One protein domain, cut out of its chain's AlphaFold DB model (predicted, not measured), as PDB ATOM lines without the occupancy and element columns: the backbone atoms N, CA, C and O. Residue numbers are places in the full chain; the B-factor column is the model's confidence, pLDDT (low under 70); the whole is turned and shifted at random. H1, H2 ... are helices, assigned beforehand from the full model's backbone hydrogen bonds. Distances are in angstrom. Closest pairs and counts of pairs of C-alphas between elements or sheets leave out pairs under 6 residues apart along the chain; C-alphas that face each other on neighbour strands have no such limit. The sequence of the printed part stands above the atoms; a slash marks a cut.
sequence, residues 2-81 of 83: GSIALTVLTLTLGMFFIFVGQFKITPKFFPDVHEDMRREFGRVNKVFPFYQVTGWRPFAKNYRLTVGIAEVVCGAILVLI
ATOM      1  N   GLY A   2     -24.169   7.674   8.912       59.75
ATOM      2  CA  GLY A   2     -24.301   8.147   7.517       59.75
ATOM      3  C   GLY A   2     -23.072   8.862   6.925       59.75
ATOM      4  O   GLY A   2     -22.830   8.747   5.731       59.75
ATOM      5  N   SER A   3     -22.258   9.527   7.752       76.00
ATOM      6  CA  SER A   3     -21.091  10.300   7.285       76.00
ATOM      7  C   SER A   3     -19.980   9.432   6.676       76.00
ATOM      8  O   SER A   3     -19.459   9.788   5.632       76.00
ATOM      9  N   ILE A   4     -19.677   8.243   7.214       87.12
ATOM     10  CA  ILE A   4     -18.590   7.402   6.664       87.12
ATOM     11  C   ILE A   4     -18.943   6.893   5.260       87.12
ATOM     12  O   ILE A   4     -18.105   6.915   4.363       87.12
ATOM     13  N   ALA A   5     -20.190   6.459   5.055       88.94
ATOM     14  CA  ALA A   5     -20.650   5.998   3.747       88.94
ATOM     15  C   ALA A   5     -20.630   7.129   2.705       88.94
ATOM     16  O   ALA A   5     -20.195   6.907   1.578       88.94
ATOM     17  N   LEU A   6     -21.045   8.340   3.092       87.50
ATOM     18  CA  LEU A   6     -21.000   9.528   2.235       87.50
ATOM     19  C   LEU A   6     -19.565   9.934   1.892       87.50
ATOM     20  O   LEU A   6     -19.265  10.186   0.725       87.50
ATOM     21  N   THR A   7     -18.665   9.915   2.872       88.62
ATOM     22  CA  THR A   7     -17.246  10.204   2.663       88.62
ATOM     23  C   THR A   7     -16.610   9.192   1.706       88.62
ATOM     24  O   THR A   7     -15.950   9.592   0.748       88.62
ATOM     25  N   VAL A   8     -16.849   7.888   1.895       92.31
ATOM     26  CA  VAL A   8     -16.332   6.845   0.988       92.31
ATOM     27  C   VAL A   8     -16.892   7.028  -0.419       92.31
ATOM     28  O   VAL A   8     -16.123   7.022  -1.378       92.31
ATOM     29  N   LEU A   9     -18.203   7.259  -0.550       91.75
ATOM     30  CA  LEU A   9     -18.837   7.504  -1.843       91.75
ATOM     31  C   LEU A   9     -18.192   8.702  -2.551       91.75
ATOM     32  O   LEU A   9     -17.824   8.597  -3.716       91.75
ATOM     33  N   THR A  10     -18.016   9.816  -1.837       91.31
ATOM     34  CA  THR A  10     -17.470  11.064  -2.383       91.31
ATOM     35  C   THR A  10     -16.016  10.892  -2.822       91.31
ATOM     36  O   THR A  10     -15.654  11.307  -3.923       91.31
ATOM     37  N   LEU A  11     -15.198  10.208  -2.018       92.31
ATOM     38  CA  LEU A  11     -13.807   9.903  -2.354       92.31
ATOM     39  C   LEU A  11     -13.702   8.977  -3.569       92.31
ATOM     40  O   LEU A  11     -12.906   9.239  -4.474       92.31
ATOM     41  N   THR A  12     -14.511   7.914  -3.624       93.56
ATOM     42  CA  THR A  12     -14.546   7.002  -4.774       93.56
ATOM     43  C   THR A  12     -14.984   7.732  -6.041       93.56
ATOM     44  O   THR A  12     -14.344   7.577  -7.082       93.56
ATOM     45  N   LEU A  13     -16.024   8.570  -5.960       93.25
ATOM     46  CA  LEU A  13     -16.495   9.358  -7.097       93.25
ATOM     47  C   LEU A  13     -15.432  10.365  -7.557       93.25
ATOM     48  O   LEU A  13     -15.159  10.473  -8.750       93.25
ATOM     49  N   GLY A  14     -14.801  11.073  -6.619       92.62
ATOM     50  CA  GLY A  14     -13.768  12.058  -6.916       92.62
ATOM     51  C   GLY A  14     -12.552  11.434  -7.599       92.62
ATOM     52  O   GLY A  14     -12.111  11.920  -8.642       92.62
ATOM     53  N   MET A  15     -12.072  10.295  -7.087       93.12
ATOM     54  CA  MET A  15     -11.011   9.523  -7.738       93.12
ATOM     55  C   MET A  15     -11.420   9.062  -9.139       93.12
ATOM     56  O   MET A  15     -10.647   9.231 -10.082       93.12
ATOM     57  N   PHE A  16     -12.638   8.542  -9.307       93.81
ATOM     58  CA  PHE A  16     -13.147   8.125 -10.615       93.81
ATOM     59  C   PHE A  16     -13.138   9.276 -11.635       93.81
ATOM     60  O   PHE A  16     -12.640   9.110 -12.750       93.81
ATOM     61  N   PHE A  17     -13.611  10.462 -11.243       92.50
ATOM     62  CA  PHE A  17     -13.627  11.651 -12.103       92.50
ATOM     63  C   PHE A  17     -12.217  12.102 -12.494       92.50
ATOM     64  O   PHE A  17     -11.973  12.414 -13.661       92.50
ATOM     65  N   ILE A  18     -11.269  12.077 -11.551       91.81
ATOM     66  CA  ILE A  18      -9.861  12.384 -11.834       91.81
ATOM     67  C   ILE A  18      -9.303  11.390 -12.858       91.81
ATOM     68  O   ILE A  18      -8.728  11.817 -13.857       91.81
ATOM     69  N   PHE A  19      -9.503  10.084 -12.660       90.12
ATOM     70  CA  PHE A  19      -9.007   9.056 -13.580       90.12
ATOM     71  C   PHE A  19      -9.574   9.217 -14.996       90.12
ATOM     72  O   PHE A  19      -8.816   9.258 -15.968       90.12
ATOM     73  N   VAL A  20     -10.894   9.372 -15.124       88.62
ATOM     74  CA  VAL A  20     -11.554   9.549 -16.427       88.62
ATOM     75  C   VAL A  20     -11.104  10.843 -17.111       88.62
ATOM     76  O   VAL A  20     -10.808  10.840 -18.310       88.62
ATOM     77  N   GLY A  21     -10.986  11.942 -16.361       86.75
ATOM     78  CA  GLY A  21     -10.489  13.212 -16.886       86.75
ATOM     79  C   GLY A  21      -9.032  13.125 -17.358       86.75
ATOM     80  O   GLY A  21      -8.693  13.636 -18.430       86.75
ATOM     81  N   GLN A  22      -8.173  12.393 -16.639       86.75
ATOM     82  CA  GLN A  22      -6.789  12.153 -17.058       86.75
ATOM     83  C   GLN A  22      -6.699  11.395 -18.390       86.75
ATOM     84  O   GLN A  22      -5.862  11.760 -19.217       86.75
ATOM     85  N   PHE A  23      -7.582  10.426 -18.669       83.69
ATOM     86  CA  PHE A  23      -7.616   9.751 -19.979       83.69
ATOM     87  C   PHE A  23      -7.948  10.704 -21.134       83.69
ATOM     88  O   PHE A  23      -7.408  10.577 -22.241       83.69
ATOM     89  N   LYS A  24      -8.790  11.712 -20.878       81.31
ATOM     90  CA  LYS A  24      -9.157  12.728 -21.877       81.31
ATOM     91  C   LYS A  24      -8.020  13.700 -22.175       81.31
ATOM     92  O   LYS A  24      -7.873  14.129 -23.323       81.31
ATOM     93  N   ILE A  25      -7.213  14.036 -21.169       82.62
ATOM     94  CA  ILE A  25      -6.115  15.003 -21.289       82.62
ATOM     95  C   ILE A  25      -4.843  14.319 -21.805       82.62
ATOM     96  O   ILE A  25      -4.227  14.791 -22.764       82.62
ATOM     97  N   THR A  26      -4.463  13.195 -21.199       80.06
ATOM     98  CA  THR A  26      -3.128  12.612 -21.331       80.06
ATOM     99  C   THR A  26      -3.136  11.400 -22.271       80.06
ATOM    100  O   THR A  26      -3.700  10.365 -21.928       80.06
ATOM    101  N   PRO A  27      -2.457  11.462 -23.433       73.19
ATOM    102  CA  PRO A  27      -2.370  10.336 -24.371       73.19
ATOM    103  C   PRO A  27      -1.411   9.222 -23.922       73.19
ATOM    104  O   PRO A  27      -1.395   8.156 -24.524       73.19
ATOM    105  N   LYS A  28      -0.573   9.473 -22.906       69.12
ATOM    106  CA  LYS A  28       0.556   8.598 -22.547       69.12
ATOM    107  C   LYS A  28       0.178   7.356 -21.740       69.12
ATOM    108  O   LYS A  28       0.934   6.398 -21.763       69.12
ATOM    109  N   PHE A  29      -0.941   7.381 -21.017       66.25
ATOM    110  CA  PHE A  29      -1.325   6.255 -20.161       66.25
ATOM    111  C   PHE A  29      -2.019   5.139 -20.954       66.25
ATOM    112  O   PHE A  29      -1.709   3.976 -20.731       66.25
ATOM    113  N   PHE A  30      -2.909   5.488 -21.895       69.75
ATOM    114  CA  PHE A  30      -3.660   4.534 -22.727       69.75
ATOM    115  C   PHE A  30      -3.919   5.122 -24.127       69.75
ATOM    116  O   PHE A  30      -4.925   5.812 -24.327       69.75
ATOM    117  N   PRO A  31      -3.007   4.910 -25.090       77.25
ATOM    118  CA  PRO A  31      -3.086   5.544 -26.405       77.25
ATOM    119  C   PRO A  31      -4.319   5.105 -27.208       77.25
ATOM    120  O   PRO A  31      -4.968   5.965 -27.804       77.25
ATOM    121  N   ASP A  32      -4.695   3.823 -27.156       81.62
ATOM    122  CA  ASP A  32      -5.871   3.279 -27.852       81.62
ATOM    123  C   ASP A  32      -7.175   3.904 -27.334       81.62
ATOM    124  O   ASP A  32      -7.961   4.463 -28.098       81.62
ATOM    125  N   VAL A  33      -7.343   3.941 -26.007       80.31
ATOM    126  CA  VAL A  33      -8.511   4.553 -25.348       80.31
ATOM    127  C   VAL A  33      -8.601   6.047 -25.667       80.31
ATOM    128  O   VAL A  33      -9.677   6.587 -25.930       80.31
ATOM    129  N   HIS A  34      -7.463   6.742 -25.672       81.38
ATOM    130  CA  HIS A  34      -7.409   8.158 -26.016       81.38
ATOM    131  C   HIS A  34      -7.771   8.419 -27.486       81.38
ATOM    132  O   HIS A  34      -8.343   9.470 -27.805       81.38
ATOM    133  N   GLU A  35      -7.425   7.498 -28.389       83.31
ATOM    134  CA  GLU A  35      -7.803   7.571 -29.797       83.31
ATOM    135  C   GLU A  35      -9.306   7.344 -29.995       83.31
ATOM    136  O   GLU A  35      -9.947   8.179 -30.643       83.31
ATOM    137  N   ASP A  36      -9.883   6.317 -29.370       84.94
ATOM    138  CA  ASP A  36     -11.330   6.071 -29.405       84.94
ATOM    139  C   ASP A  36     -12.118   7.266 -28.858       84.94
ATOM    140  O   ASP A  36     -13.046   7.766 -29.503       84.94
ATOM    141  N   MET A  37     -11.673   7.840 -27.736       82.88
ATOM    142  CA  MET A  37     -12.268   9.066 -27.203       82.88
ATOM    143  C   MET A  37     -12.175  10.244 -28.175       82.88
ATOM    144  O   MET A  37     -13.116  11.031 -28.279       82.88
ATOM    145  N   ARG A  38     -11.056  10.408 -28.895       83.69
ATOM    146  CA  ARG A  38     -10.943  11.469 -29.910       83.69
ATOM    147  C   ARG A  38     -11.920  11.257 -31.059       83.69
ATOM    148  O   ARG A  38     -12.513  12.240 -31.509       83.69
ATOM    149  N   ARG A  39     -12.095  10.015 -31.520       85.56
ATOM    150  CA  ARG A  39     -13.056   9.672 -32.580       85.56
ATOM    151  C   ARG A  39     -14.483   9.993 -32.144       85.56
ATOM    152  O   ARG A  39     -15.196  10.677 -32.880       85.56
ATOM    153  N   GLU A  40     -14.852   9.608 -30.924       85.50
ATOM    154  CA  GLU A  40     -16.193   9.855 -30.396       85.50
ATOM    155  C   GLU A  40     -16.462  11.352 -30.194       85.50
ATOM    156  O   GLU A  40     -17.473  11.876 -30.661       85.50
ATOM    157  N   PHE A  41     -15.512  12.097 -29.618       83.50
ATOM    158  CA  PHE A  41     -15.624  13.557 -29.511       83.50
ATOM    159  C   PHE A  41     -15.719  14.232 -30.887       83.50
ATOM    160  O   PHE A  41     -16.466  15.197 -31.048       83.50
ATOM    161  N   GLY A  42     -15.011  13.721 -31.898       83.12
ATOM    162  CA  GLY A  42     -15.132  14.182 -33.282       83.12
ATOM    163  C   GLY A  42     -16.521  13.935 -33.882       83.12
ATOM    164  O   GLY A  42     -17.031  14.784 -34.619       83.12
ATOM    165  N   ARG A  43     -17.158  12.807 -33.547       83.44
ATOM    166  CA  ARG A  43     -18.525  12.474 -33.970       83.44
ATOM    167  C   ARG A  43     -19.560  13.351 -33.265       83.44
ATOM    168  O   ARG A  43     -20.390  13.961 -33.937       83.44
ATOM    169  N   VAL A  44     -19.463  13.472 -31.941       79.50
ATOM    170  CA  VAL A  44     -20.389  14.247 -31.097       79.50
ATOM    171  C   VAL A  44     -20.309  15.745 -31.394       79.50
ATOM    172  O   VAL A  44     -21.331  16.427 -31.397       79.50
ATOM    173  N   ASN A  45     -19.131  16.268 -31.748       77.75
ATOM    174  CA  ASN A  45     -18.982  17.681 -32.103       77.75
ATOM    175  C   ASN A  45     -19.836  18.105 -33.315       77.75
ATOM    176  O   ASN A  45     -20.185  19.277 -33.458       77.75
ATOM    177  N   LYS A  46     -20.204  17.166 -34.199       75.81
ATOM    178  CA  LYS A  46     -21.070  17.460 -35.353       75.81
ATOM    179  C   LYS A  46     -22.503  17.797 -34.944       75.81
ATOM    180  O   LYS A  46     -23.168  18.536 -35.663       75.81
ATOM    181  N   VAL A  47     -22.954  17.275 -33.804       80.25
ATOM    182  CA  VAL A  47     -24.307  17.450 -33.256       80.25
ATOM    183  C   VAL A  47     -24.303  18.342 -32.013       80.25
ATOM    184  O   VAL A  47     -25.165  18.209 -31.151       80.25
ATOM    185  N   PHE A  48     -23.314  19.237 -31.894       77.56
ATOM    186  CA  PHE A  48     -23.148  20.075 -30.709       77.56
ATOM    187  C   PHE A  48     -24.443  20.854 -30.397       77.56
ATOM    188  O   PHE A  48     -24.879  21.651 -31.231       77.56
ATOM    189  N   PRO A  49     -25.062  20.657 -29.218       75.31
ATOM    190  CA  PRO A  49     -26.431  21.105 -28.951       75.31
ATOM    191  C   PRO A  49     -26.574  22.628 -28.979       75.31
ATOM    192  O   PRO A  49     -27.568  23.155 -29.468       75.31
ATOM    193  N   PHE A  50     -25.546  23.359 -28.540       76.69
ATOM    194  CA  PHE A  50     -25.567  24.822 -28.556       76.69
ATOM    195  C   PHE A  50     -25.305  25.429 -29.935       76.69
ATOM    196  O   PHE A  50     -25.464  26.638 -30.087       76.69
ATOM    197  N   TYR A  51     -24.966  24.628 -30.951       77.12
ATOM    198  CA  TYR A  51     -24.744  25.138 -32.304       77.12
ATOM    199  C   TYR A  51     -25.972  25.873 -32.853       77.12
ATOM    200  O   TYR A  51     -25.822  26.881 -33.535       77.12
ATOM    201  N   GLN A  52     -27.179  25.407 -32.521       73.25
ATOM    202  CA  GLN A  52     -28.422  26.034 -32.977       73.25
ATOM    203  C   GLN A  52     -28.655  27.428 -32.375       73.25
ATOM    204  O   GLN A  52     -29.354  28.231 -32.980       73.25
ATOM    205  N   VAL A  53     -28.062  27.722 -31.214       81.00
ATOM    206  CA  VAL A  53     -28.267  28.986 -30.487       81.00
ATOM    207  C   VAL A  53     -27.098  29.950 -30.693       81.00
ATOM    208  O   VAL A  53     -27.310  31.146 -30.847       81.00
ATOM    209  N   THR A  54     -25.858  29.452 -30.712       80.69
ATOM    210  CA  THR A  54     -24.652  30.294 -30.795       80.69
ATOM    211  C   THR A  54     -24.003  30.311 -32.177       80.69
ATOM    212  O   THR A  54     -23.096  31.106 -32.407       80.69
ATOM    213  N   GLY A  55     -24.403  29.421 -33.096       78.38
ATOM    214  CA  GLY A  55     -23.772  29.263 -34.414       78.38
ATOM    215  C   GLY A  55     -22.313  28.785 -34.363       78.38
ATOM    216  O   GLY A  55     -21.676  28.608 -35.402       78.38
ATOM    217  N   TRP A  56     -21.770  28.552 -33.166       78.88
ATOM    218  CA  TRP A  56     -20.371  28.225 -32.942       78.88
ATOM    219  C   TRP A  56     -20.188  26.730 -32.695       78.88
ATOM    220  O   TRP A  56     -20.951  26.100 -31.960       78.88
ATOM    221  N   ARG A  57     -19.152  26.149 -33.313       76.75
ATOM    222  CA  ARG A  57     -18.731  24.765 -33.066       76.75
ATOM    223  C   ARG A  57     -17.332  24.773 -32.465       76.75
ATOM    224  O   ARG A  57     -16.402  25.202 -33.151       76.75
ATOM    225  N   PRO A  58     -17.147  24.292 -31.226       79.38
ATOM    226  CA  PRO A  58     -15.810  24.147 -30.680       79.38
ATOM    227  C   PRO A  58     -15.006  23.143 -31.515       79.38
ATOM    228  O   PRO A  58     -15.537  22.183 -32.069       79.38
ATOM    229  N   PHE A  59     -13.690  23.325 -31.598       82.12
ATOM    230  CA  PHE A  59     -12.829  22.271 -32.131       82.12
ATOM    231  C   PHE A  59     -12.886  21.057 -31.198       82.12
ATOM    232  O   PHE A  59     -12.711  21.205 -29.988       82.12
ATOM    233  N   ALA A  60     -13.059  19.851 -31.749       81.88
ATOM    234  CA  ALA A  60     -13.183  18.618 -30.959       81.88
ATOM    235  C   ALA A  60     -12.010  18.411 -29.979       81.88
ATOM    236  O   ALA A  60     -12.208  17.949 -28.856       81.88
ATOM    237  N   LYS A  61     -10.794  18.824 -30.369       82.88
ATOM    238  CA  LYS A  61      -9.605  18.824 -29.502       82.88
ATOM    239  C   LYS A  61      -9.806  19.690 -28.255       82.88
ATOM    240  O   LYS A  61      -9.548  19.220 -27.150       82.88
ATOM    241  N   ASN A  62     -10.258  20.929 -28.441       83.62
ATOM    242  CA  ASN A  62     -10.448  21.891 -27.358       83.62
ATOM    243  C   ASN A  62     -11.630  21.479 -26.482       83.62
ATOM    244  O   ASN A  62     -11.496  21.483 -25.269       83.62
ATOM    245  N   TYR A  63     -12.734  21.031 -27.087       85.06
ATOM    246  CA  TYR A  63     -13.904  20.553 -26.352       85.06
ATOM    247  C   TYR A  63     -13.552  19.394 -25.411       85.06
ATOM    248  O   TYR A  63     -13.860  19.428 -24.223       85.06
ATOM    249  N   ARG A  64     -12.812  18.402 -25.918       86.50
ATOM    250  CA  ARG A  64     -12.343  17.268 -25.119       86.50
ATOM    251  C   ARG A  64     -11.398  17.683 -23.995       86.50
ATOM    252  O   ARG A  64     -11.504  17.153 -22.894       86.50
ATOM    253  N   LEU A  65     -10.485  18.616 -24.271       88.00
ATOM    254  CA  LEU A  65      -9.558  19.132 -23.268       88.00
ATOM    255  C   LEU A  65     -10.306  19.887 -22.163       88.00
ATOM    256  O   LEU A  65     -10.056  19.635 -20.991       88.00
ATOM    257  N   THR A  66     -11.250  20.759 -22.521       88.38
ATOM    258  CA  THR A  66     -12.068  21.510 -21.562       88.38
ATOM    259  C   THR A  66     -12.886  20.578 -20.673       88.38
ATOM    260  O   THR A  66     -12.863  20.741 -19.458       88.38
ATOM    261  N   VAL A  67     -13.556  19.575 -21.254       89.00
ATOM    262  CA  VAL A  67     -14.324  18.583 -20.483       89.00
ATOM    263  C   VAL A  67     -13.405  17.770 -19.569       89.00
ATOM    264  O   VAL A  67     -13.699  17.642 -18.387       89.00
ATOM    265  N   GLY A  68     -12.264  17.297 -20.081       88.75
ATOM    266  CA  GLY A  68     -11.294  16.549 -19.278       88.75
ATOM    267  C   GLY A  68     -10.738  17.358 -18.106       88.75
ATOM    268  O   GLY A  68     -10.649  16.843 -16.996       88.75
ATOM    269  N   ILE A  69     -10.408  18.638 -18.317       91.69
ATOM    270  CA  ILE A  69      -9.960  19.535 -17.240       91.69
ATOM    271  C   ILE A  69     -11.083  19.745 -16.222       91.69
ATOM    272  O   ILE A  69     -10.831  19.646 -15.025       91.69
ATOM    273  N   ALA A  70     -12.313  19.996 -16.680       91.88
ATOM    274  CA  ALA A  70     -13.459  20.175 -15.794       91.88
ATOM    275  C   ALA A  70     -13.696  18.938 -14.914       91.88
ATOM    276  O   ALA A  70     -13.910  19.077 -13.716       91.88
ATOM    277  N   GLU A  71     -13.584  17.731 -15.471       91.38
ATOM    278  CA  GLU A  71     -13.712  16.486 -14.706       91.38
ATOM    279  C   GLU A  71     -12.612  16.323 -13.660       91.38
ATOM    280  O   GLU A  71     -12.915  15.970 -12.523       91.38
ATOM    281  N   VAL A  72     -11.356  16.627 -14.003       93.06
ATOM    282  CA  VAL A  72     -10.253  16.574 -13.032       93.06
ATOM    283  C   VAL A  72     -10.460  17.594 -11.915       93.06
ATOM    284  O   VAL A  72     -10.270  17.254 -10.751       93.06
ATOM    285  N   VAL A  73     -10.876  18.821 -12.241       93.62
ATOM    286  CA  VAL A  73     -11.136  19.873 -11.247       93.62
ATOM    287  C   VAL A  73     -12.298  19.482 -10.333       93.62
ATOM    288  O   VAL A  73     -12.150  19.532  -9.115       93.62
ATOM    289  N   CYS A  74     -13.426  19.032 -10.886       92.06
ATOM    290  CA  CYS A  74     -14.569  18.571 -10.094       92.06
ATOM    291  C   CYS A  74     -14.214  17.356  -9.228       92.06
ATOM    292  O   CYS A  74     -14.572  17.312  -8.054       92.06
ATOM    293  N   GLY A  75     -13.471  16.391  -9.776       91.94
ATOM    294  CA  GLY A  75     -12.998  15.235  -9.024       91.94
ATOM    295  C   GLY A  75     -12.051  15.626  -7.889       91.94
ATOM    296  O   GLY A  75     -12.192  15.124  -6.777       91.94
ATOM    297  N   ALA A  76     -11.146  16.581  -8.125       92.50
ATOM    298  CA  ALA A  76     -10.280  17.129  -7.085       92.50
ATOM    299  C   ALA A  76     -11.088  17.823  -5.982       92.50
ATOM    300  O   ALA A  76     -10.808  17.600  -4.808       92.50
ATOM    301  N   ILE A  77     -12.121  18.598  -6.329       92.75
ATOM    302  CA  ILE A  77     -13.015  19.226  -5.344       92.75
ATOM    303  C   ILE A  77     -13.707  18.162  -4.480       92.75
ATOM    304  O   ILE A  77     -13.710  18.296  -3.261       92.75
ATOM    305  N   LEU A  78     -14.229  17.088  -5.086       90.94
ATOM    306  CA  LEU A  78     -14.865  15.984  -4.353       90.94
ATOM    307  C   LEU A  78     -13.887  15.283  -3.397       90.94
ATOM    308  O   LEU A  78     -14.256  14.946  -2.278       90.94
ATOM    309  N   VAL A  79     -12.631  15.085  -3.807       91.19
ATOM    310  CA  VAL A  79     -11.614  14.475  -2.933       91.19
ATOM    311  C   VAL A  79     -11.189  15.417  -1.800       91.19
ATOM    312  O   VAL A  79     -10.960  14.957  -0.684       91.19
ATOM    313  N   LEU A  80     -11.068  16.720  -2.073       89.00
ATOM    314  CA  LEU A  80     -10.588  17.715  -1.107       89.00
ATOM    315  C   LEU A  80     -11.660  18.154  -0.102       89.00
ATOM    316  O   LEU A  80     -11.317  18.548   1.010       89.00
ATOM    317  N   ILE A  81     -12.938  18.095  -0.482       87.50
ATOM    318  CA  ILE A  81     -14.077  18.469   0.363       87.50
ATOM    319  C   ILE A  81     -15.060  17.285   0.412       87.50
ATOM    320  O   ILE A  81     -16.121  17.333  -0.216       87.50
TER     321      ILE A  81
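This is residues 2 to 81 of the 83 residues of the protein "Hypothetical protein" of Rotaria sp. Silwood1 (UniProt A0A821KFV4). Two long helices, H1 and H4, lie side by side and run opposite ways, and a third, H2, crosses the end of this pair where H1 ends and H4 begins. Beyond the last residues of H2 the backbone makes a small loop, in which residues 50 to 55 stick out with the short H3. The printed part has 80 residues with four named helices in the order H1, H2, H3, H4 and no named strand; the class is all helix. The whole is loose, with a radius of gyration of the C-alphas of 15.3 A, and flat, with spans of 46 by 32 by 15 A.

H1, residues 2 to 25, touches H4, residues 60 to 80, at a shallow tilt of 25 degrees, opposite ways; their closest C-alphas, those of Gly 14 and Gly 75, are 3.9 A apart. H1 touches H2, residues 31 to 47, with residues 23 to 24 alone, and H2 touches H1 with residues 33 to 37 alone. The closest C-alphas of this pair, those of Phe 23 and His 34, are 6.2 A apart, and the lines are about perpendicular at 88 degrees. With residues 38 to 45 alone H2 touches residues 60 to 64 of H4; the closest C-alphas, those of Gly 42 and Ala 60, are 5.4 A apart. Their tilt is steep at 68 degrees, only just short of about perpendicular, and they run opposite ways. Of these three pairs one is at a shallow tilt, and the helix packing is only just mostly crossed. H2 and H3, residues 51 to 54, meet only through their link, and H3 is apart from H1 and from H4. In H1 and H4 every O i to N i+4 pair is within hydrogen-bond range, in H2 11 of 13; H3 is too short for such a pair, and its one O i to N i+3 pair is not within range.

H1 begins at C-alpha 2, at (-24.301, 8.147, 7.517), and is 34.7 A long from first to last C-alpha. H2 begins at C-alpha 31, at (-3.086, 5.544, -26.405), and is 25.3 A long. H3 has four residues, Tyr 51 to Thr 54. H4 is 30.0 A long and ends at C-alpha 80, at (-10.588, 17.715, -1.107).

The two C-alphas farthest apart, those of Gly 2 and Gly 55, are 47.0 A apart. The printed part has no cut, and its three links, H1 to H2, H2 to H3 and H3 to H4, are tight. The mean pLDDT of the printed part is 84.4; residue 2 and residues 28 to 30 are under 70.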